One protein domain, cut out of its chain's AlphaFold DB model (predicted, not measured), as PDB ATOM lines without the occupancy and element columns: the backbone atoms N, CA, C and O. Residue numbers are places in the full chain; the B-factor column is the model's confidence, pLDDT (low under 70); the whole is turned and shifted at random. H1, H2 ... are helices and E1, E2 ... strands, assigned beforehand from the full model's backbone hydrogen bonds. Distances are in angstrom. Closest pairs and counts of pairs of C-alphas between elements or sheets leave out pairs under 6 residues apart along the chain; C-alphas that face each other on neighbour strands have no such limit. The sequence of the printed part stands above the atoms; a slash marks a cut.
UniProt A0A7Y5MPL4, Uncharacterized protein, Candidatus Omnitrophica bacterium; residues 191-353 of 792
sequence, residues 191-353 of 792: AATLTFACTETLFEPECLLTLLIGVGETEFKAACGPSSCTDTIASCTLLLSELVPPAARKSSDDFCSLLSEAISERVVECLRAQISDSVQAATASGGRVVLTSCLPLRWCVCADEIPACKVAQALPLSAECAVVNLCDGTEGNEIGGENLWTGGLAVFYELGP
ATOM      1  N   ALA A 191     259.278 224.363 423.104       86.62
ATOM      2  CA  ALA A 191     260.700 224.611 423.270       86.62
ATOM      3  C   ALA A 191     261.464 223.893 422.155       86.62
ATOM      4  O   ALA A 191     261.254 222.705 421.914       86.62
ATOM      5  N   ALA A 192     262.367 224.598 421.488       88.62
ATOM      6  CA  ALA A 192     263.234 224.041 420.462       88.62
ATOM      7  C   ALA A 192     264.694 224.310 420.819       88.62
ATOM      8  O   ALA A 192     265.037 225.366 421.351       88.62
ATOM      9  N   THR A 193     265.565 223.352 420.528       90.06
ATOM     10  CA  THR A 193     267.011 223.530 420.622       90.06
ATOM     11  C   THR A 193     267.619 223.411 419.238       90.06
ATOM     12  O   THR A 193     267.498 222.372 418.588       90.06
ATOM     13  N   LEU A 194     268.295 224.472 418.803       91.69
ATOM     14  CA  LEU A 194     269.191 224.430 417.658       91.69
ATOM     15  C   LEU A 194     270.599 224.139 418.161       91.69
ATOM     16  O   LEU A 194     271.066 224.813 419.073       91.69
ATOM     17  N   THR A 195     271.281 223.156 417.585       91.69
ATOM     18  CA  THR A 195     272.700 222.907 417.873       91.69
ATOM     19  C   THR A 195     273.500 223.125 416.603       91.69
ATOM     20  O   THR A 195     273.224 222.494 415.586       91.69
ATOM     21  N   PHE A 196     274.489 224.008 416.648       90.94
ATOM     22  CA  PHE A 196     275.403 224.244 415.539       90.94
ATOM     23  C   PHE A 196     276.652 223.392 415.752       90.94
ATOM     24  O   PHE A 196     277.377 223.597 416.723       90.94
ATOM     25  N   ALA A 197     276.918 222.432 414.866       87.31
ATOM     26  CA  ALA A 197     278.143 221.635 414.918       87.31
ATOM     27  C   ALA A 197     278.987 221.854 413.668       87.31
ATOM     28  O   ALA A 197     278.473 222.058 412.578       87.31
ATOM     29  N   CYS A 198     280.300 221.779 413.819       85.75
ATOM     30  CA  CYS A 198     281.264 222.000 412.751       85.75
ATOM     31  C   CYS A 198     282.255 220.834 412.714       85.75
ATOM     32  O   CYS A 198     282.593 220.290 413.770       85.75
ATOM     33  N   THR A 199     282.721 220.444 411.525       80.00
ATOM     34  CA  THR A 199     283.864 219.525 411.378       80.00
ATOM     35  C   THR A 199     285.155 220.271 411.038       80.00
ATOM     36  O   THR A 199     285.143 221.395 410.540       80.00
ATOM     37  N   GLU A 200     286.292 219.588 411.195       66.94
ATOM     38  CA  GLU A 200     287.636 220.094 410.868       66.94
ATOM     39  C   GLU A 200     287.826 220.541 409.397       66.94
ATOM     40  O   GLU A 200     288.868 221.098 409.046       66.94
ATOM     41  N   THR A 201     286.846 220.305 408.518       62.91
ATOM     42  CA  THR A 201     286.885 220.624 407.085       62.91
ATOM     43  C   THR A 201     285.791 221.621 406.705       62.91
ATOM     44  O   THR A 201     284.906 221.298 405.916       62.91
ATOM     45  N   LEU A 202     285.838 222.839 407.250       59.56
ATOM     46  CA  LEU A 202     285.067 223.959 406.695       59.56
ATOM     47  C   LEU A 202     285.750 224.455 405.422       59.56
ATOM     48  O   LEU A 202     286.885 224.939 405.461       59.56
ATOM     49  N   PHE A 203     285.078 224.273 404.285       56.97
ATOM     50  CA  PHE A 203     285.688 224.442 402.968       56.97
ATOM     51  C   PHE A 203     285.594 225.886 402.451       56.97
ATOM     52  O   PHE A 203     286.486 226.323 401.723       56.97
ATOM     53  N   GLU A 204     284.581 226.656 402.878       67.56
ATOM     54  CA  GLU A 204     284.338 228.013 402.373       67.56
ATOM     55  C   GLU A 204     283.981 229.017 403.488       67.56
ATOM     56  O   GLU A 204     282.887 228.969 404.046       67.56
ATOM     57  N   PRO A 205     284.878 229.967 403.827       65.69
ATOM     58  CA  PRO A 205     284.594 230.980 404.842       65.69
ATOM     59  C   PRO A 205     283.548 232.017 404.396       65.69
ATOM     60  O   PRO A 205     282.982 232.677 405.250       65.69
ATOM     61  N   GLU A 206     283.267 232.153 403.099       80.88
ATOM     62  CA  GLU A 206     282.325 233.143 402.533       80.88
ATOM     63  C   GLU A 206     280.865 232.648 402.507       80.88
ATOM     64  O   GLU A 206     280.032 233.190 401.788       80.88
ATOM     65  N   CYS A 207     280.541 231.591 403.249       84.19
ATOM     66  CA  CYS A 207     279.197 231.030 403.253       84.19
ATOM     67  C   CYS A 207     278.205 231.959 403.972       84.19
ATOM     68  O   CYS A 207     278.424 232.341 405.128       84.19
ATOM     69  N   LEU A 208     277.102 232.291 403.296       87.25
ATOM     70  CA  LEU A 208     275.981 233.028 403.867       87.25
ATOM     71  C   LEU A 208     274.953 232.046 404.439       87.25
ATOM     72  O   LEU A 208     274.363 231.258 403.702       87.25
ATOM     73  N   LEU A 209     274.718 232.112 405.747       89.00
ATOM     74  CA  LEU A 209     273.701 231.329 406.447       89.00
ATOM     75  C   LEU A 209     272.479 232.204 406.709       89.00
ATOM     76  O   LEU A 209     272.598 233.233 407.360       89.00
ATOM     77  N   THR A 210     271.297 231.790 406.259       89.81
ATOM     78  CA  THR A 210     270.026 232.451 406.573       89.81
ATOM     79  C   THR A 210     269.082 231.495 407.298       89.81
ATOM     80  O   THR A 210     268.699 230.456 406.760       89.81
ATOM     81  N   LEU A 211     268.683 231.859 408.514       90.50
ATOM     82  CA  LEU A 211     267.650 231.190 409.300       90.50
ATOM     83  C   LEU A 211     266.344 231.969 409.170       90.50
ATOM     84  O   LEU A 211     266.301 233.159 409.469       90.50
ATOM     85  N   LEU A 212     265.282 231.299 408.740       88.12
ATOM     86  CA  LEU A 212     263.943 231.863 408.608       88.12
ATOM     87  C   LEU A 212     263.032 231.210 409.646       88.12
ATOM     88  O   LEU A 212     262.984 229.982 409.749       88.12
ATOM     89  N   ILE A 213     262.293 232.026 410.389       87.62
ATOM     90  CA  ILE A 213     261.319 231.578 411.386       87.62
ATOM     91  C   ILE A 213     259.944 232.022 410.934       87.62
ATOM     92  O   ILE A 213     259.737 233.203 410.681       87.62
ATOM     93  N   GLY A 214     259.002 231.091 410.870       83.94
ATOM     94  CA  GLY A 214     257.589 231.365 410.642       83.94
ATOM     95  C   GLY A 214     256.704 230.824 411.756       83.94
ATOM     96  O   GLY A 214     257.153 230.061 412.611       83.94
ATOM     97  N   VAL A 215     255.424 231.188 411.724       78.75
ATOM     98  CA  VAL A 215     254.403 230.671 412.650       78.75
ATOM     99  C   VAL A 215     253.514 229.675 411.908       78.75
ATOM    100  O   VAL A 215     253.053 229.960 410.804       78.75
ATOM    101  N   GLY A 216     253.242 228.510 412.498       75.12
ATOM    102  CA  GLY A 216     252.245 227.578 411.957       75.12
ATOM    103  C   GLY A 216     252.384 226.143 412.459       75.12
ATOM    104  O   GLY A 216     253.425 225.751 412.967       75.12
ATOM    105  N   GLU A 217     251.334 225.332 412.279       64.62
ATOM    106  CA  GLU A 217     251.316 223.922 412.709       64.62
ATOM    107  C   GLU A 217     252.500 223.135 412.110       64.62
ATOM    108  O   GLU A 217     252.790 223.243 410.916       64.62
ATOM    109  N   THR A 218     253.193 222.353 412.937       55.47
ATOM    110  CA  THR A 218     254.484 221.699 412.646       55.47
ATOM    111  C   THR A 218     254.417 220.526 411.659       55.47
ATOM    112  O   THR A 218     255.449 219.930 411.350       55.47
ATOM    113  N   GLU A 219     253.248 220.196 411.099       56.50
ATOM    114  CA  GLU A 219     253.123 219.141 410.085       56.50
ATOM    115  C   GLU A 219     253.655 219.599 408.712       56.50
ATOM    116  O   GLU A 219     252.909 219.826 407.753       56.50
ATOM    117  N   PHE A 220     254.981 219.679 408.569       58.44
ATOM    118  CA  PHE A 220     255.585 219.481 407.257       58.44
ATOM    119  C   PHE A 220     255.242 218.057 406.806       58.44
ATOM    120  O   PHE A 220     255.489 217.089 407.520       58.44
ATOM    121  N   LYS A 221     254.641 217.903 405.621       55.44
ATOM    122  CA  LYS A 221     254.374 216.580 405.037       55.44
ATOM    123  C   LYS A 221     255.693 215.864 404.726       55.44
ATOM    124  O   LYS A 221     256.173 215.970 403.603       55.44
ATOM    125  N   ALA A 222     256.223 215.140 405.707       52.97
ATOM    126  CA  ALA A 222     257.133 213.989 405.682       52.97
ATOM    127  C   ALA A 222     258.297 213.929 404.670       52.97
ATOM    128  O   ALA A 222     258.833 212.855 404.396       52.97
ATOM    129  N   ALA A 223     258.694 215.038 404.060       62.06
ATOM    130  CA  ALA A 223     259.783 215.070 403.105       62.06
ATOM    131  C   ALA A 223     260.658 216.278 403.409       62.06
ATOM    132  O   ALA A 223     260.185 217.409 403.335       62.06
ATOM    133  N   CYS A 224     261.945 216.030 403.657       67.50
ATOM    134  CA  CYS A 224     263.006 217.040 403.755       67.50
ATOM    135  C   CYS A 224     263.279 217.758 402.426       67.50
ATOM    136  O   CYS A 224     264.409 218.104 402.115       67.50
ATOM    137  N   GLY A 225     262.255 217.925 401.591       75.88
ATOM    138  CA  GLY A 225     262.346 218.638 400.334       75.88
ATOM    139  C   GLY A 225     262.256 220.151 400.544       75.88
ATOM    140  O   GLY A 225     261.683 220.608 401.535       75.88
ATOM    141  N   PRO A 226     262.762 220.931 399.578       75.69
ATOM    142  CA  PRO A 226     262.559 222.370 399.526       75.69
ATOM    143  C   PRO A 226     261.094 222.760 399.729       75.69
ATOM    144  O   PRO A 226     260.203 222.238 399.051       75.69
ATOM    145  N   SER A 227     260.848 223.699 400.638       75.88
ATOM    146  CA  SER A 227     259.510 224.213 400.926       75.88
ATOM    147  C   SER A 227     259.486 225.739 400.857       75.88
ATOM    148  O   SER A 227     260.517 226.404 400.974       75.88
ATOM    149  N   SER A 228     258.309 226.305 400.595       73.31
ATOM    150  CA  SER A 228     258.115 227.753 400.596       73.31
ATOM    151  C   SER A 228     257.972 228.240 402.039       73.31
ATOM    152  O   SER A 228     256.952 227.977 402.675       73.31
ATOM    153  N   CYS A 229     258.963 228.970 402.544       71.75
ATOM    154  CA  CYS A 229     258.928 229.576 403.880       71.75
ATOM    155  C   CYS A 229     258.320 230.982 403.800       71.75
ATOM    156  O   CYS A 229     258.931 231.980 404.167       71.75
ATOM    157  N   THR A 230     257.124 231.071 403.214       66.50
ATOM    158  CA  THR A 230     256.466 232.343 402.868       66.50
ATOM    159  C   THR A 230     255.899 233.089 404.070       66.50
ATOM    160  O   THR A 230     255.705 234.295 403.975       66.50
ATOM    161  N   ASP A 231     255.696 232.405 405.196       74.62
ATOM    162  CA  ASP A 231     255.113 232.974 406.418       74.62
ATOM    163  C   ASP A 231     256.207 233.304 407.447       74.62
ATOM    164  O   ASP A 231     256.100 232.960 408.623       74.62
ATOM    165  N   THR A 232     257.307 233.903 406.980       79.06
ATOM    166  CA  THR A 232     258.463 234.245 407.819       79.06
ATOM    167  C   THR A 232     258.138 235.472 408.678       79.06
ATOM    168  O   THR A 232     257.868 236.544 408.144       79.06
ATOM    169  N   ILE A 233     258.187 235.316 410.000       79.56
ATOM    170  CA  ILE A 233     258.089 236.396 410.992       79.56
ATOM    171  C   ILE A 233     259.455 236.979 411.367       79.56
ATOM    172  O   ILE A 233     259.516 238.108 411.836       79.56
ATOM    173  N   ALA A 234     260.543 236.236 411.139       83.56
ATOM    174  CA  ALA A 234     261.906 236.720 411.337       83.56
ATOM    175  C   ALA A 234     262.914 236.016 410.439       83.56
ATOM    176  O   ALA A 234     262.787 234.828 410.140       83.56
ATOM    177  N   SER A 235     263.949 236.752 410.055       89.06
ATOM    178  CA  SER A 235     265.036 236.280 409.214       89.06
ATOM    179  C   SER A 235     266.368 236.702 409.810       89.06
ATOM    180  O   SER A 235     266.633 237.895 409.962       89.06
ATOM    181  N   CYS A 236     267.236 235.731 410.068       90.88
ATOM    182  CA  CYS A 236     268.589 235.983 410.516       90.88
ATOM    183  C   CYS A 236     269.619 235.551 409.482       90.88
ATOM    184  O   CYS A 236     269.753 234.358 409.219       90.88
ATOM    185  N   THR A 237     270.363 236.508 408.930       91.50
ATOM    186  CA  THR A 237     271.399 236.255 407.926       91.50
ATOM    187  C   THR A 237     272.782 236.535 408.507       91.50
ATOM    188  O   THR A 237     273.040 237.630 409.001       91.50
ATOM    189  N   LEU A 238     273.673 235.547 408.435       90.00
ATOM    190  CA  LEU A 238     275.020 235.563 408.997       90.00
ATOM    191  C   LEU A 238     276.048 235.256 407.909       90.00
ATOM    192  O   LEU A 238     275.917 234.261 407.194       90.00
ATOM    193  N   LEU A 239     277.099 236.069 407.825       89.38
ATOM    194  CA  LEU A 239     278.261 235.788 406.988       89.38
ATOM    195  C   LEU A 239     279.348 235.119 407.842       89.38
ATOM    196  O   LEU A 239     279.944 235.757 408.714       89.38
ATOM    197  N   LEU A 240     279.614 233.827 407.615       86.19
ATOM    198  CA  LEU A 240     280.466 233.036 408.519       86.19
ATOM    199  C   LEU A 240     281.911 233.556 408.617       86.19
ATOM    200  O   LEU A 240     282.560 233.382 409.652       86.19
ATOM    201  N   SER A 241     282.424 234.235 407.586       83.81
ATOM    202  CA  SER A 241     283.774 234.814 407.588       83.81
ATOM    203  C   SER A 241     283.963 235.933 408.603       83.81
ATOM    204  O   SER A 241     285.109 236.175 408.994       83.81
ATOM    205  N   GLU A 242     282.885 236.607 409.006       87.38
ATOM    206  CA  GLU A 242     282.917 237.740 409.938       87.38
ATOM    207  C   GLU A 242     282.894 237.296 411.404       87.38
ATOM    208  O   GLU A 242     283.362 238.031 412.271       87.38
ATOM    209  N   LEU A 243     282.416 236.079 411.683       85.00
ATOM    210  CA  LEU A 243     282.203 235.588 413.047       85.00
ATOM    211  C   LEU A 243     283.488 235.130 413.750       85.00
ATOM    212  O   LEU A 243     283.543 235.124 414.976       85.00
ATOM    213  N   VAL A 244     284.531 234.737 413.006       76.31
ATOM    214  CA  VAL A 244     285.764 234.186 413.598       76.31
ATOM    215  C   VAL A 244     287.018 234.908 413.087       76.31
ATOM    216  O   VAL A 244     287.271 234.923 411.874       76.31
ATOM    217  N   PRO A 245     287.879 235.440 413.985       69.94
ATOM    218  CA  PRO A 245     289.096 236.144 413.604       69.94
ATOM    219  C   PRO A 245     290.014 235.296 412.707       69.94
ATOM    220  O   PRO A 245     290.211 234.106 412.972       69.94
ATOM    221  N   PRO A 246     290.704 235.893 411.713       72.56
ATOM    222  CA  PRO A 246     291.610 235.164 410.816       72.56
ATOM    223  C   PRO A 246     292.704 234.356 411.536       72.56
ATOM    224  O   PRO A 246     293.222 233.382 410.991       72.56
ATOM    225  N   ALA A 247     293.070 234.757 412.758       64.25
ATOM    226  CA  ALA A 247     294.086 234.104 413.577       64.25
ATOM    227  C   ALA A 247     293.641 232.752 414.169       64.25
ATOM    228  O   ALA A 247     294.493 231.885 414.356       64.25
ATOM    229  N   ALA A 248     292.339 232.555 414.411       63.41
ATOM    230  CA  ALA A 248     291.785 231.335 415.006       63.41
ATOM    231  C   ALA A 248     291.658 230.171 414.002       63.41
ATOM    232  O   ALA A 248     291.447 229.032 414.391       63.41
ATOM    233  N   ARG A 249     291.890 230.414 412.703       66.44
ATOM    234  CA  ARG A 249     291.782 229.409 411.623       66.44
ATOM    235  C   ARG A 249     292.935 228.386 411.573       66.44
ATOM    236  O   ARG A 249     293.124 227.736 410.548       66.44
ATOM    237  N   LYS A 250     293.785 228.300 412.606       58.41
ATOM    238  CA  LYS A 250     295.046 227.519 412.584       58.41
ATOM    239  C   LYS A 250     295.047 226.255 413.456       58.41
ATOM    240  O   LYS A 250     295.918 225.417 413.223       58.41
ATOM    241  N   SER A 251     294.117 226.094 414.402       58.97
ATOM    242  CA  SER A 251     293.855 224.830 415.115       58.97
ATOM    243  C   SER A 251     292.420 224.374 414.826       58.97
ATOM    244  O   SER A 251     291.492 225.172 414.906       58.97
ATOM    245  N   SER A 252     292.245 223.113 414.420       61.72
ATOM    246  CA  SER A 252     290.966 222.580 413.927       61.72
ATOM    247  C   SER A 252     289.901 222.461 415.021       61.72
ATOM    248  O   SER A 252     288.747 222.805 414.779       61.72
ATOM    249  N   ASP A 253     290.296 222.042 416.224       67.56
ATOM    250  CA  ASP A 253     289.356 221.745 417.313       67.56
ATOM    251  C   ASP A 253     288.851 223.025 417.999       67.56
ATOM    252  O   ASP A 253     287.657 223.156 418.269       67.56
ATOM    253  N   ASP A 254     289.732 224.012 418.205       75.06
ATOM    254  CA  ASP A 254     289.340 225.300 418.795       75.06
ATOM    255  C   ASP A 254     288.461 226.109 417.828       75.06
ATOM    256  O   ASP A 254     287.546 226.810 418.256       75.06
ATOM    257  N   PHE A 255     288.704 225.997 416.515       83.00
ATOM    258  CA  PHE A 255     287.966 226.751 415.503       83.00
ATOM    259  C   PHE A 255     286.480 226.384 415.468       83.00
ATOM    260  O   PHE A 255     285.639 227.281 415.461       83.00
ATOM    261  N   CYS A 256     286.140 225.091 415.477       84.19
ATOM    262  CA  CYS A 256     284.741 224.665 415.431       84.19
ATOM    263  C   CYS A 256     283.969 225.028 416.703       84.19
ATOM    264  O   CYS A 256     282.816 225.447 416.601       84.19
ATOM    265  N   SER A 257     284.598 224.919 417.880       83.75
ATOM    266  CA  SER A 257     283.974 225.341 419.139       83.75
ATOM    267  C   SER A 257     283.673 226.841 419.114       83.75
ATOM    268  O   SER A 257     282.524 227.233 419.301       83.75
ATOM    269  N   LEU A 258     284.673 227.664 418.771       84.50
ATOM    270  CA  LEU A 258     284.525 229.121 418.688       84.50
ATOM    271  C   LEU A 258     283.493 229.544 417.639       84.50
ATOM    272  O   LEU A 258     282.705 230.452 417.883       84.50
ATOM    273  N   LEU A 259     283.467 228.884 416.478       87.19
ATOM    274  CA  LEU A 259     282.485 229.174 415.437       87.19
ATOM    275  C   LEU A 259     281.064 228.814 415.887       87.19
ATOM    276  O   LEU A 259     280.146 229.594 415.657       87.19
ATOM    277  N   SER A 260     280.872 227.661 416.535       88.62
ATOM    278  CA  SER A 260     279.550 227.242 417.021       88.62
ATOM    279  C   SER A 260     278.993 228.179 418.098       88.62
ATOM    280  O   SER A 260     277.802 228.500 418.079       88.62
ATOM    281  N   GLU A 261     279.853 228.673 418.992       87.81
ATOM    282  CA  GLU A 261     279.499 229.664 420.014       87.81
ATOM    283  C   GLU A 261     279.171 231.017 419.376       87.81
ATOM    284  O   GLU A 261     278.087 231.546 419.619       87.81
ATOM    285  N   ALA A 262     280.020 231.510 418.468       88.50
ATOM    286  CA  ALA A 262     279.802 232.782 417.779       88.50
ATOM    287  C   ALA A 262     278.523 232.783 416.922       88.50
ATOM    288  O   ALA A 262     277.785 233.769 416.911       88.50
ATOM    289  N   ILE A 263     278.219 231.678 416.226       90.62
ATOM    290  CA  ILE A 263     276.944 231.524 415.508       90.62
ATOM    291  C   ILE A 263     275.782 231.578 416.504       90.62
ATOM    292  O   ILE A 263     274.826 232.310 416.275       90.62
ATOM    293  N   SER A 264     275.864 230.846 417.617       91.06
ATOM    294  CA  SER A 264     274.780 230.787 418.606       91.06
ATOM    295  C   SER A 264     274.474 232.153 419.219       91.06
ATOM    296  O   SER A 264     273.307 232.538 419.298       91.06
ATOM    297  N   GLU A 265     275.505 232.902 419.609       87.88
ATOM    298  CA  GLU A 265     275.369 234.263 420.139       87.88
ATOM    299  C   GLU A 265     274.729 235.197 419.116       87.88
ATOM    300  O   GLU A 265     273.739 235.868 419.422       87.88
ATOM    301  N   ARG A 266     275.226 235.178 417.872       90.75
ATOM    302  CA  ARG A 266     274.726 236.068 416.823       90.75
ATOM    303  C   ARG A 266     273.301 235.732 416.400       90.75
ATOM    304  O   ARG A 266     272.519 236.642 416.138       90.75
ATOM    305  N   VAL A 267     272.933 234.449 416.379       88.94
ATOM    306  CA  VAL A 267     271.543 234.020 416.169       88.94
ATOM    307  C   VAL A 267     270.655 234.531 417.302       88.94
ATOM    308  O   VAL A 267     269.619 235.123 417.022       88.94
ATOM    309  N   VAL A 268     271.039 234.368 418.571       87.75
ATOM    310  CA  VAL A 268     270.229 234.843 419.710       87.75
ATOM    311  C   VAL A 268     270.018 236.356 419.667       87.75
ATOM    312  O   VAL A 268     268.888 236.812 419.836       87.75
ATOM    313  N   GLU A 269     271.070 237.130 419.412       85.44
ATOM    314  CA  GLU A 269     271.003 238.591 419.291       85.44
ATOM    315  C   GLU A 269     270.046 239.026 418.173       85.44
ATOM    316  O   GLU A 269     269.129 239.819 418.381       85.44
ATOM    317  N   CYS A 270     270.211 238.426 416.999       86.62
ATOM    318  CA  CYS A 270     269.399 238.669 415.818       86.62
ATOM    319  C   CYS A 270     267.916 238.322 416.034       86.62
ATOM    320  O   CYS A 270     267.033 239.071 415.618       86.62
ATOM    321  N   LEU A 271     267.628 237.215 416.729       82.19
ATOM    322  CA  LEU A 271     266.262 236.807 417.056       82.19
ATOM    323  C   LEU A 271     265.618 237.701 418.115       82.19
ATOM    324  O   LEU A 271     264.442 238.044 417.979       82.19
ATOM    325  N   ARG A 272     266.374 238.134 419.129       79.69
ATOM    326  CA  ARG A 272     265.888 239.107 420.120       79.69
ATOM    327  C   ARG A 272     265.538 240.444 419.475       79.69
ATOM    328  O   ARG A 272     264.525 241.026 419.841       79.69
ATOM    329  N   ALA A 273     266.316 240.885 418.489       75.00
ATOM    330  CA  ALA A 273     266.044 242.120 417.758       75.00
ATOM    331  C   ALA A 273     264.759 242.062 416.909       75.00
ATOM    332  O   ALA A 273     264.194 243.107 416.601       75.00
ATOM    333  N   GLN A 274     264.298 240.866 416.519       77.81
ATOM    334  CA  GLN A 274     263.170 240.706 415.592       77.81
ATOM    335  C   GLN A 274     261.884 240.148 416.227       77.81
ATOM    336  O   GLN A 274     260.814 240.376 415.670       77.81
ATOM    337  N   ILE A 275     261.946 239.411 417.350       70.81
ATOM    338  CA  ILE A 275     260.779 238.680 417.904       70.81
ATOM    339  C   ILE A 275     260.716 238.681 419.445       70.81
ATOM    340  O   ILE A 275     260.200 237.729 420.044       70.81
ATOM    341  N   SER A 276     261.237 239.727 420.098       59.78
ATOM    342  CA  SER A 276     261.457 239.800 421.558       59.78
ATOM    343  C   SER A 276     260.284 239.341 422.433       59.78
ATOM    344  O   SER A 276     260.506 238.798 423.513       59.78
ATOM    345  N   ASP A 277     259.044 239.511 421.972       60.66
ATOM    346  CA  ASP A 277     257.861 239.344 422.819       60.66
ATOM    347  C   ASP A 277     257.211 237.953 422.739       60.66
ATOM    348  O   ASP A 277     256.445 237.587 423.628       60.66
ATOM    349  N   SER A 278     257.504 237.162 421.697       64.19
ATOM    350  CA  SER A 278     256.879 235.840 421.461       64.19
ATOM    351  C   SER A 278     257.858 234.663 421.502       64.19
ATOM    352  O   SER A 278     257.424 233.505 421.560       64.19
ATOM    353  N   VAL A 279     259.165 234.943 421.452       70.94
ATOM    354  CA  VAL A 279     260.237 233.942 421.454       70.94
ATOM    355  C   VAL A 279     261.335 234.391 422.413       70.94
ATOM    356  O   VAL A 279     262.001 235.394 422.172       70.94
ATOM    357  N   GLN A 280     261.575 233.629 423.480       80.88
ATOM    358  CA  GLN A 280     262.783 233.811 424.280       80.88
ATOM    359  C   GLN A 280     263.889 232.956 423.673       80.88
ATOM    360  O   GLN A 280     263.743 231.743 423.533       80.88
ATOM    361  N   ALA A 281     264.997 233.595 423.310       83.44
ATOM    362  CA  ALA A 281     266.191 232.932 422.804       83.44
ATOM    363  C   ALA A 281     267.328 233.070 423.825       83.44
ATOM    364  O   ALA A 281     267.609 234.173 424.314       83.44
ATOM    365  N   ALA A 282     267.994 231.963 424.139       85.06
ATOM    366  CA  ALA A 282     269.149 231.925 425.028       85.06
ATOM    367  C   ALA A 282     270.245 231.022 424.458       85.06
ATOM    368  O   ALA A 282     269.965 229.965 423.890       85.06
ATOM    369  N   THR A 283     271.501 231.431 424.635       86.19
ATOM    370  CA  THR A 283     272.648 230.568 424.367       86.19
ATOM    371  C   THR A 283     272.807 229.556 425.499       86.19
ATOM    372  O   THR A 283     272.635 229.864 426.679       86.19
ATOM    373  N   ALA A 284     273.129 228.322 425.136       85.31
ATOM    374  CA  ALA A 284     273.543 227.265 426.042       85.31
ATOM    375  C   ALA A 284     274.919 226.742 425.607       85.31
ATOM    376  O   ALA A 284     275.348 226.929 424.467       85.31
ATOM    377  N   SER A 285     275.632 226.094 426.529       80.62
ATOM    378  CA  SER A 285     276.985 225.600 426.268       80.62
ATOM    379  C   SER A 285     277.036 224.635 425.074       80.62
ATOM    380  O   SER A 285     276.123 223.833 424.861       80.62
ATOM    381  N   GLY A 286     278.131 224.704 424.310       82.00
ATOM    382  CA  GLY A 286     278.383 223.819 423.168       82.00
ATOM    383  C   GLY A 286     277.646 224.205 421.883       82.00
ATOM    384  O   GLY A 286     277.192 223.316 421.169       82.00
ATOM    385  N   GLY A 287     277.491 225.505 421.604       83.38
ATOM    386  CA  GLY A 287     276.880 225.978 420.356       83.38
ATOM    387  C   GLY A 287     275.377 225.699 420.260       83.38
ATOM    388  O   GLY A 287     274.863 225.414 419.175       83.38
ATOM    389  N   ARG A 288     274.679 225.703 421.403       89.81
ATOM    390  CA  ARG A 288     273.237 225.449 421.477       89.81
ATOM    391  C   ARG A 288     272.479 226.760 421.630       89.81
ATOM    392  O   ARG A 288     272.840 227.606 422.444       89.81
ATOM    393  N   VAL A 289     271.380 226.891 420.902       88.94
ATOM    394  CA  VAL A 289     270.402 227.969 421.049       88.94
ATOM    395  C   VAL A 289     269.098 227.343 421.516       88.94
ATOM    396  O   VAL A 289     268.487 226.555 420.794       88.94
ATOM    397  N   VAL A 290     268.700 227.668 422.745       88.25
ATOM    398  CA  VAL A 290     267.429 227.240 423.332       88.25
ATOM    399  C   VAL A 290     266.403 228.330 423.086       88.25
ATOM    400  O   VAL A 290     266.626 229.499 423.404       88.25
ATOM    401  N   LEU A 291     265.283 227.926 422.508       86.19
ATOM    402  CA  LEU A 291     264.191 228.795 422.119       86.19
ATOM    403  C   LEU A 291     262.942 228.319 422.830       86.19
ATOM    404  O   LEU A 291     262.577 227.153 422.705       86.19
ATOM    405  N   THR A 292     262.279 229.207 423.552       84.75
ATOM    406  CA  THR A 292     260.936 228.962 424.072       84.75
ATOM    407  C   THR A 292     259.987 229.921 423.381       84.75
ATOM    408  O   THR A 292     260.248 231.121 423.294       84.75
ATOM    409  N   SER A 293     258.895 229.392 422.839       80.75
ATOM    410  CA  SER A 293     257.895 230.204 422.162       80.75
ATOM    411  C   SER A 293     256.497 229.917 422.664       80.75
ATOM    412  O   SER A 293     256.149 228.810 423.073       80.75
ATOM    413  N   CYS A 294     255.690 230.966 422.598       75.25
ATOM    414  CA  CYS A 294     254.263 230.954 422.865       75.25
ATOM    415  C   CYS A 294     253.452 230.391 421.683       75.25
ATOM    416  O   CYS A 294     252.249 230.166 421.806       75.25
ATOM    417  N   LEU A 295     254.093 230.198 420.526       77.44
ATOM    418  CA  LEU A 295     253.483 229.737 419.285       77.44
ATOM    419  C   LEU A 295     254.290 228.562 418.715       77.44
ATOM    420  O   LEU A 295     255.507 228.526 418.894       77.44
ATOM    421  N   PRO A 296     253.650 227.621 418.000       79.69
ATOM    422  CA  PRO A 296     254.384 226.607 417.260       79.69
ATOM    423  C   PRO A 296     255.222 227.276 416.164       79.69
ATOM    424  O   PRO A 296     254.690 228.011 415.317       79.69
ATOM    425  N   LEU A 297     256.532 227.040 416.207       82.31
ATOM    426  CA  LEU A 297     257.490 227.676 415.308       82.31
ATOM    427  C   LEU A 297     257.808 226.763 414.126       82.31
ATOM    428  O   LEU A 297     258.030 225.561 414.264       82.31
ATOM    429  N   ARG A 298     257.897 227.359 412.939       84.44
ATOM    430  CA  ARG A 298     258.432 226.711 411.742       84.44
ATOM    431  C   ARG A 298     259.805 227.269 411.452       84.44
ATOM    432  O   ARG A 298     259.970 228.475 411.312       84.44
ATOM    433  N   TRP A 299     260.763 226.373 411.302       84.88
ATOM    434  CA  TRP A 299     262.144 226.725 411.039       84.88
ATOM    435  C   TRP A 299     262.506 226.340 409.622       84.88
ATOM    436  O   TRP A 299     262.261 225.211 409.194       84.88
ATOM    437  N   CYS A 300     263.123 227.268 408.909       87.25
ATOM    438  CA  CYS A 300     263.765 226.969 407.651       87.25
ATOM    439  C   CYS A 300     265.197 227.474 407.655       87.25
ATOM    440  O   CYS A 300     265.489 228.550 408.173       87.25
ATOM    441  N   VAL A 301     266.081 226.710 407.031       87.69
ATOM    442  CA  VAL A 301     267.469 227.104 406.830       87.69
ATOM    443  C   VAL A 301     267.767 227.237 405.349       87.69
ATOM    444  O   VAL A 301     267.263 226.485 404.505       87.69
ATOM    445  N   CYS A 302     268.573 228.237 405.042       85.19
ATOM    446  CA  CYS A 302     268.986 228.568 403.704       85.19
ATOM    447  C   CYS A 302     270.472 228.936 403.693       85.19
ATOM    448  O   CYS A 302     270.953 229.609 404.598       85.19
ATOM    449  N   ALA A 303     271.192 228.479 402.675       83.00
ATOM    450  CA  ALA A 303     272.590 228.797 402.429       83.00
ATOM    451  C   ALA A 303     272.829 228.901 400.922       83.00
ATOM    452  O   ALA A 303     272.096 228.298 400.135       83.00
ATOM    453  N   ASP A 304     273.850 229.651 400.513       78.81
ATOM    454  CA  ASP A 304     274.114 229.949 399.095       78.81
ATOM    455  C   ASP A 304     274.386 228.705 398.229       78.81
ATOM    456  O   ASP A 304     274.127 228.704 397.016       78.81
ATOM    457  N   GLU A 305     274.881 227.634 398.852       72.31
ATOM    458  CA  GLU A 305     275.112 226.340 398.208       72.31
ATOM    459  C   GLU A 305     273.828 225.530 397.992       72.31
ATOM    460  O   GLU A 305     273.787 224.736 397.058       72.31
ATOM    461  N   ILE A 306     272.753 225.789 398.751       75.56
ATOM    462  CA  ILE A 306     271.461 225.113 398.580       75.56
ATOM    463  C   ILE A 306     270.802 225.657 397.299       75.56
ATOM    464  O   ILE A 306     270.325 226.797 397.279       75.56
ATOM    465  N   PRO A 307     270.652 224.872 396.212       74.94
ATOM    466  CA  PRO A 307     270.108 225.393 394.954       74.94
ATOM    467  C   PRO A 307     268.663 225.900 395.084       74.94
ATOM    468  O   PRO A 307     268.245 226.801 394.356       74.94
ATOM    469  N   ALA A 308     267.910 225.348 396.038       70.62
ATOM    470  CA  ALA A 308     266.547 225.758 396.360       70.62
ATOM    471  C   ALA A 308     266.451 227.196 396.909       70.62
ATOM    472  O   ALA A 308     265.483 227.902 396.615       70.62
ATOM    473  N   CYS A 309     267.484 227.675 397.605       78.56
ATOM    474  CA  CYS A 309     267.548 229.044 398.117       78.56
ATOM    475  C   CYS A 309     267.502 230.097 397.014       78.56
ATOM    476  O   CYS A 309     266.872 231.144 397.161       78.56
ATOM    477  N   LYS A 310     268.070 229.779 395.845       75.69
ATOM    478  CA  LYS A 310     268.086 230.665 394.670       75.69
ATOM    479  C   LYS A 310     266.695 230.869 394.054       75.69
ATOM    480  O   LYS A 310     266.525 231.763 393.227       75.69
ATOM    481  N   VAL A 311     265.704 230.062 394.444       76.12
ATOM    482  CA  VAL A 311     264.301 230.161 394.001       76.12
ATOM    483  C   VAL A 311     263.330 230.437 395.159       76.12
ATOM    484  O   VAL A 311     262.150 230.106 395.051       76.12
ATOM    485  N   ALA A 312     263.811 231.060 396.244       71.38
ATOM    486  CA  ALA A 312     263.025 231.412 397.437       71.38
ATOM    487  C   ALA A 312     262.369 230.204 398.136       71.38
ATOM    488  O   ALA A 312     261.279 230.300 398.704       71.38
ATOM    489  N   GLN A 313     263.033 229.050 398.083       77.44
ATOM    490  CA  GLN A 313     262.694 227.874 398.876       77.44
ATOM    491  C   GLN A 313     263.787 227.641 399.916       77.44
ATOM    492  O   GLN A 313     264.955 227.918 399.661       77.44
ATOM    493  N   ALA A 314     263.423 227.103 401.072       78.88
ATOM    494  CA  ALA A 314     264.375 226.765 402.124       78.88
ATOM    495  C   ALA A 314     264.113 225.347 402.645       78.88
ATOM    496  O   ALA A 314     263.054 224.753 402.385       78.88
ATOM    497  N   LEU A 315     265.109 224.775 403.323       81.25
ATOM    498  CA  LEU A 315     265.006 223.438 403.899       81.25
ATOM    499  C   LEU A 315     264.333 223.535 405.271       81.25
ATOM    500  O   LEU A 315     264.813 224.297 406.110       81.25
ATOM    501  N   PRO A 316     263.232 222.805 405.517       81.94
ATOM    502  CA  PRO A 316     262.581 222.822 406.818       81.94
ATOM    503  C   PRO A 316     263.447 222.100 407.858       81.94
ATOM    504  O   PRO A 316     263.891 220.976 407.623       81.94
ATOM    505  N   LEU A 317     263.643 222.718 409.022       81.50
ATOM    506  CA  LEU A 317     264.206 222.059 410.198       81.50
ATOM    507  C   LEU A 317     263.049 221.435 410.984       81.50
ATOM    508  O   LEU A 317     262.122 222.121 411.412       81.50
ATOM    509  N   SER A 318     263.068 220.111 411.113       80.38
ATOM    510  CA  SER A 318     262.046 219.338 411.827       80.38
ATOM    511  C   SER A 318     262.677 218.096 412.447       80.38
ATOM    512  O   SER A 318     263.804 217.746 412.108       80.38
ATOM    513  N   ALA A 319     261.946 217.376 413.300       73.69
ATOM    514  CA  ALA A 319     262.430 216.115 413.869       73.69
ATOM    515  C   ALA A 319     262.793 215.059 412.798       73.69
ATOM    516  O   ALA A 319     263.620 214.186 413.044       73.69
ATOM    517  N   GLU A 320     262.197 215.135 411.603       70.75
ATOM    518  CA  GLU A 320     262.491 214.234 410.477       70.75
ATOM    519  C   GLU A 320     263.636 214.747 409.585       70.75
ATOM    520  O   GLU A 320     264.245 213.969 408.852       70.75
ATOM    521  N   CYS A 321     263.954 216.041 409.684       70.69
ATOM    522  CA  CYS A 321     265.022 216.739 408.962       70.69
ATOM    523  C   CYS A 321     265.965 217.388 409.973       70.69
ATOM    524  O   CYS A 321     266.211 218.593 409.950       70.69
ATOM    525  N   ALA A 322     266.417 216.563 410.917       65.06
ATOM    526  CA  ALA A 322     267.125 217.015 412.100       65.06
ATOM    527  C   ALA A 322     268.569 217.423 411.816       65.06
ATOM    528  O   ALA A 322     269.197 217.935 412.724       65.06
ATOM    529  N   VAL A 323     269.104 217.187 410.612       72.00
ATOM    530  CA  VAL A 323     270.467 217.574 410.226       72.00
ATOM    531  C   VAL A 323     270.434 218.166 408.827       72.00
ATOM    532  O   VAL A 323     270.041 217.491 407.874       72.00
ATOM    533  N   VAL A 324     270.879 219.413 408.702       71.94
ATOM    534  CA  VAL A 324     271.142 220.044 407.406       71.94
ATOM    535  C   VAL A 324     272.628 220.339 407.328       71.94
ATOM    536  O   VAL A 324     273.147 221.038 408.199       71.94
ATOM    537  N   ASN A 325     273.298 219.784 406.318       76.75
ATOM    538  CA  ASN A 325     274.702 220.081 406.056       76.75
ATOM    539  C   ASN A 325     274.811 221.371 405.242       76.75
ATOM    540  O   ASN A 325     274.100 221.531 404.251       76.75
ATOM    541  N   LEU A 326     275.672 222.270 405.697       79.69
ATOM    542  CA  LEU A 326     275.846 223.624 405.204       79.69
ATOM    543  C   LEU A 326     277.343 223.922 405.060       79.69
ATOM    544  O   LEU A 326     278.169 223.542 405.891       79.69
ATOM    545  N   CYS A 327     277.685 224.694 404.046       76.88
ATOM    546  CA  CYS A 327     279.014 225.207 403.755       76.88
ATOM    547  C   CYS A 327     280.087 224.108 403.583       76.88
ATOM    548  O   CYS A 327     281.249 224.309 403.963       76.88
ATOM    549  N   ASP A 328     279.718 222.938 403.041       77.50
ATOM    550  CA  ASP A 328     280.655 221.834 402.763       77.50
ATOM    551  C   ASP A 328     281.262 221.898 401.346       77.50
ATOM    552  O   ASP A 328     282.194 221.147 401.036       77.50
ATOM    553  N   GLY A 329     280.777 222.818 400.500       72.62
ATOM    554  CA  GLY A 329     281.253 223.019 399.128       72.62
ATOM    555  C   GLY A 329     280.779 221.948 398.138       72.62
ATOM    556  O   GLY A 329     281.295 221.872 397.017       72.62
ATOM    557  N   THR A 330     279.818 221.106 398.529       72.94
ATOM    558  CA  THR A 330     279.314 219.978 397.740       72.94
ATOM    559  C   THR A 330     277.815 220.136 397.474       72.94
ATOM    560  O   THR A 330     276.976 219.741 398.279       72.94
ATOM    561  N   GLU A 331     277.453 220.655 396.293       69.81
ATOM    562  CA  GLU A 331     276.043 220.739 395.871       69.81
ATOM    563  C   GLU A 331     275.359 219.354 395.924       69.81
ATOM    564  O   GLU A 331     275.856 218.374 395.353       69.81
ATOM    565  N   GLY A 332     274.186 219.272 396.557       66.31
ATOM    566  CA  GLY A 332     273.346 218.072 396.608       66.31
ATOM    567  C   GLY A 332     273.538 217.156 397.826       66.31
ATOM    568  O   GLY A 332     272.960 216.064 397.829       66.31
ATOM    569  N   ASN A 333     274.343 217.546 398.823       66.69
ATOM    570  CA  ASN A 333     274.572 216.793 400.069       66.69
ATOM    571  C   ASN A 333     273.825 217.370 401.294       66.69
ATOM    572  O   ASN A 333     274.123 217.036 402.439       66.69
ATOM    573  N   GLU A 334     272.845 218.244 401.075       67.88
ATOM    574  CA  GLU A 334     272.277 219.098 402.128       67.88
ATOM    575  C   GLU A 334     271.238 218.362 402.997       67.88
ATOM    576  O   GLU A 334     270.811 218.867 404.033       67.88
ATOM    577  N   ILE A 335     270.839 217.145 402.598       62.53
ATOM    578  CA  ILE A 335     269.822 216.329 403.271       62.53
ATOM    579  C   ILE A 335     270.348 214.899 403.446       62.53
ATOM    580  O   ILE A 335     270.353 214.094 402.509       62.53
ATOM    581  N   GLY A 336     270.745 214.549 404.666       56.59
ATOM    582  CA  GLY A 336     271.169 213.199 405.025       56.59
ATOM    583  C   GLY A 336     270.817 212.879 406.474       56.59
ATOM    584  O   GLY A 336     270.811 213.760 407.323       56.59
ATOM    585  N   GLY A 337     270.515 211.612 406.776       58.09
ATOM    586  CA  GLY A 337     270.433 211.170 408.174       58.09
ATOM    587  C   GLY A 337     271.787 211.340 408.878       58.09
ATOM    588  O   GLY A 337     272.813 211.384 408.202       58.09
ATOM    589  N   GLU A 338     271.792 211.362 410.216       56.72
ATOM    590  CA  GLU A 338     272.943 211.663 411.103       56.72
ATOM    591  C   GLU A 338     274.298 211.013 410.720       56.72
ATOM    592  O   GLU A 338     275.352 211.500 411.109       56.72
ATOM    593  N   ASN A 339     274.297 209.933 409.930       53.72
ATOM    594  CA  ASN A 339     275.485 209.179 409.516       53.72
ATOM    595  C   ASN A 339     276.115 209.601 408.168       53.72
ATOM    596  O   ASN A 339     277.052 208.937 407.722       53.72
ATOM    597  N   LEU A 340     275.595 210.625 407.480       61.88
ATOM    598  CA  LEU A 340     276.107 211.076 406.168       61.88
ATOM    599  C   LEU A 340     276.891 212.397 406.221       61.88
ATOM    600  O   LEU A 340     277.423 212.833 405.203       61.88
ATOM    601  N   TRP A 341     277.010 213.006 407.398       66.31
ATOM    602  CA  TRP A 341     277.786 214.225 407.590       66.31
ATOM    603  C   TRP A 341     279.289 213.914 407.602       66.31
ATOM    604  O   TRP A 341     279.800 213.284 408.528       66.31
ATOM    605  N   THR A 342     280.001 214.313 406.545       65.38
ATOM    606  CA  THR A 342     281.452 214.080 406.398       65.38
ATOM    607  C   THR A 342     282.292 215.356 406.429       65.38
ATOM    608  O   THR A 342     283.518 215.260 406.447       65.38
ATOM    609  N   GLY A 343     281.664 216.535 406.422       73.50
ATOM    610  CA  GLY A 343     282.336 217.832 406.352       73.50
ATOM    611  C   GLY A 343     281.356 219.003 406.469       73.50
ATOM    612  O   GLY A 343     280.224 218.837 406.032       73.50
ATOM    613  N   GLY A 344     281.779 220.154 407.010       82.12
ATOM    614  CA  GLY A 344     281.017 221.416 406.979       82.12
ATOM    615  C   GLY A 344     280.420 221.859 408.322       82.12
ATOM    616  O   GLY A 344     280.860 221.427 409.390       82.12
ATOM    617  N   LEU A 345     279.429 222.749 408.249       85.31
ATOM    618  CA  LEU A 345     278.570 223.201 409.345       85.31
ATOM    619  C   LEU A 345     277.250 222.422 409.288       85.31
ATOM    620  O   LEU A 345     276.597 222.380 408.257       85.31
ATOM    621  N   ALA A 346     276.817 221.843 410.396       86.12
ATOM    622  CA  ALA A 346     275.519 221.203 410.522       86.12
ATOM    623  C   ALA A 346     274.647 221.946 411.534       86.12
ATOM    624  O   ALA A 346     275.118 222.337 412.605       86.12
ATOM    625  N   VAL A 347     273.365 222.106 411.205       87.94
ATOM    626  CA  VAL A 347     272.344 222.586 412.146       87.94
ATOM    627  C   VAL A 347     271.496 221.403 412.572       87.94
ATOM    628  O   VAL A 347     270.853 220.770 411.732       87.94
ATOM    629  N   PHE A 348     271.499 221.128 413.873       86.31
ATOM    630  CA  PHE A 348     270.644 220.128 414.488       86.31
ATOM    631  C   PHE A 348     269.421 220.778 415.109       86.31
ATOM    632  O   PHE A 348     269.558 221.790 415.790       86.31
ATOM    633  N   TYR A 349     268.244 220.192 414.906       87.50
ATOM    634  CA  TYR A 349     266.993 220.678 415.490       87.50
ATOM    635  C   TYR A 349     266.363 219.610 416.385       87.50
ATOM    636  O   TYR A 349     266.037 218.514 415.927       87.50
ATOM    637  N   GLU A 350     266.165 219.950 417.657       87.25
ATOM    638  CA  GLU A 350     265.527 219.096 418.657       87.25
ATOM    639  C   GLU A 350     264.316 219.805 419.270       87.25
ATOM    640  O   GLU A 350     264.431 220.910 419.798       87.25
ATOM    641  N   LEU A 351     263.158 219.143 419.262       86.62
ATOM    642  CA  LEU A 351     261.998 219.568 420.044       86.62
ATOM    643  C   LEU A 351     262.188 219.144 421.505       86.62
ATOM    644  O   LEU A 351     262.337 217.956 421.800       86.62
ATOM    645  N   GLY A 352     262.179 220.114 422.413       83.00
ATOM    646  CA  GLY A 352     262.287 219.914 423.854       83.00
ATOM    647  C   GLY A 352     260.950 220.119 424.573       83.00
ATOM    648  O   GLY A 352     260.068 220.819 424.074       83.00
ATOM    649  N   PRO A 353     260.769 219.531 425.769       82.31
ATOM    650  CA  PRO A 353     259.685 219.942 426.646       82.31
ATOM    651  C   PRO A 353     259.928 221.380 427.107       82.31
ATOM    652  O   PRO A 353     261.064 221.777 427.376       82.31
TER     653      PRO A 353
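AT A GLANCE: This is residues 191 to 353 of the 792 residues of an uncharacterized protein of Candidatus Omnitrophica bacterium (UniProt A0A7Y5MPL4). Two twisted sheets stand partly face to face as a sandwich, close together where E7 comes beside E8 and E9, and open on the side of E3 and E4, where the long helix H2 packs between them against both. The short helix H1 packs on H2, the short helix H3 sits at the far side of the smaller sheet, and two long stretches with no named element, residues 216 to 231 and 327 to 344, lie toward the outside. The printed part has 163 residues with three named helices and nine named strands, in the order E1 E2 E3 H1 H2 E4 E5 E6 H3 E7 E8 E9; the class is mixed, helices and strands. The sheets, both antiparallel, run E4 E5 E1 E9 E8 and E3 E2 E6 E7. The whole is compact, with a radius of gyration of the C-alphas of 14.8 A and spans of 43 by 32 by 26 A.

HOW THE PARTS SIT: Begin in the larger, strongly twisted sheet with its inner strands E1, residues 191 to 198, and E9, residues 345 to 352: N 195 and O 348 are 2.8 A apart, within hydrogen-bond range. On the other side of E1 find E5, residues 288 to 293, with N 194 and O 289 at 2.9 A. Next comes the edge strand E4, residues 279 to 284, in a hairpin with E5, with N 282 and O 290 at 2.9 A. The other edge strand is E8, residues 323 to 326, in a hairpin with E9, with N 326 and O 345 at 2.7 A. In the second sheet look for the edge strand E3, residues 232 to 239, and E2, residues 208 to 215, a hairpin with N 211 and O 236 at 2.8 A. E6, residues 297 to 303, follows with N 212 and O 300 at 2.8 A, then the edge strand E7, residues 315 to 317, with N 301 and O 315 at 2.9 A. The two sheets make a sandwich, two sheets face to face, 10.2 A centre to centre where they face each other, with strands at 8 degrees. The closest C-alphas of E7 and E9 are those of Leu 317 and Tyr 349, 6.1 A apart. H2, residues 252 to 275, is on the larger sheet at a height of 6.8 A and runs along the strands, at 5 degrees to E5 on the local plane. It is also on the second sheet, at a height of 10.4 A and slantwise to the strands, at 33 degrees to E3 on the local plane. With each sheet it makes two layers, a helix on one face of a sheet. H1, residues 240 to 243, touches H2 at residues 259 to 263 alone; the closest C-alphas, of Leu 243 and Ala 262, are 6.0 A apart. H3, residues 307 to 311, only grazes the second sheet, with residues 308 to 310. In H2, 18 of 20 O i to N i+4 pairs are within hydrogen-bond range; in H3, 0 of 1, beside 2 of 2 O i to N i+3 pairs; H1 is too short for an O i to N i+4 pair.

IN THESE COORDINATES: Find C-alpha 191 at (260.700, 224.611, 423.270), where E1 begins its 23.2 A; E9, 22.1 A long, ends at C-alpha 352, (262.287, 219.914, 423.854). E2 measures 23.4 A, E3 and E6 19.9 A each, E5 16.1 A and E4 15.6 A. From C-alpha 252 at (290.966, 222.580, 413.927), H2 runs 34.4 A to C-alpha 275. E7, E8, H1 and H3 are shorter.

THE WHOLE: The C-alphas farthest apart, those of Lys 221 and Ala 247, are 44.2 A apart, and the printed part has no cut. The links E2 to E3 and E8 to E9 are long. The mean pLDDT of the printed part is 77.5; look for values under 70 in 39 residues, among them 217 to 224, 247 to 253 and 331 to 342.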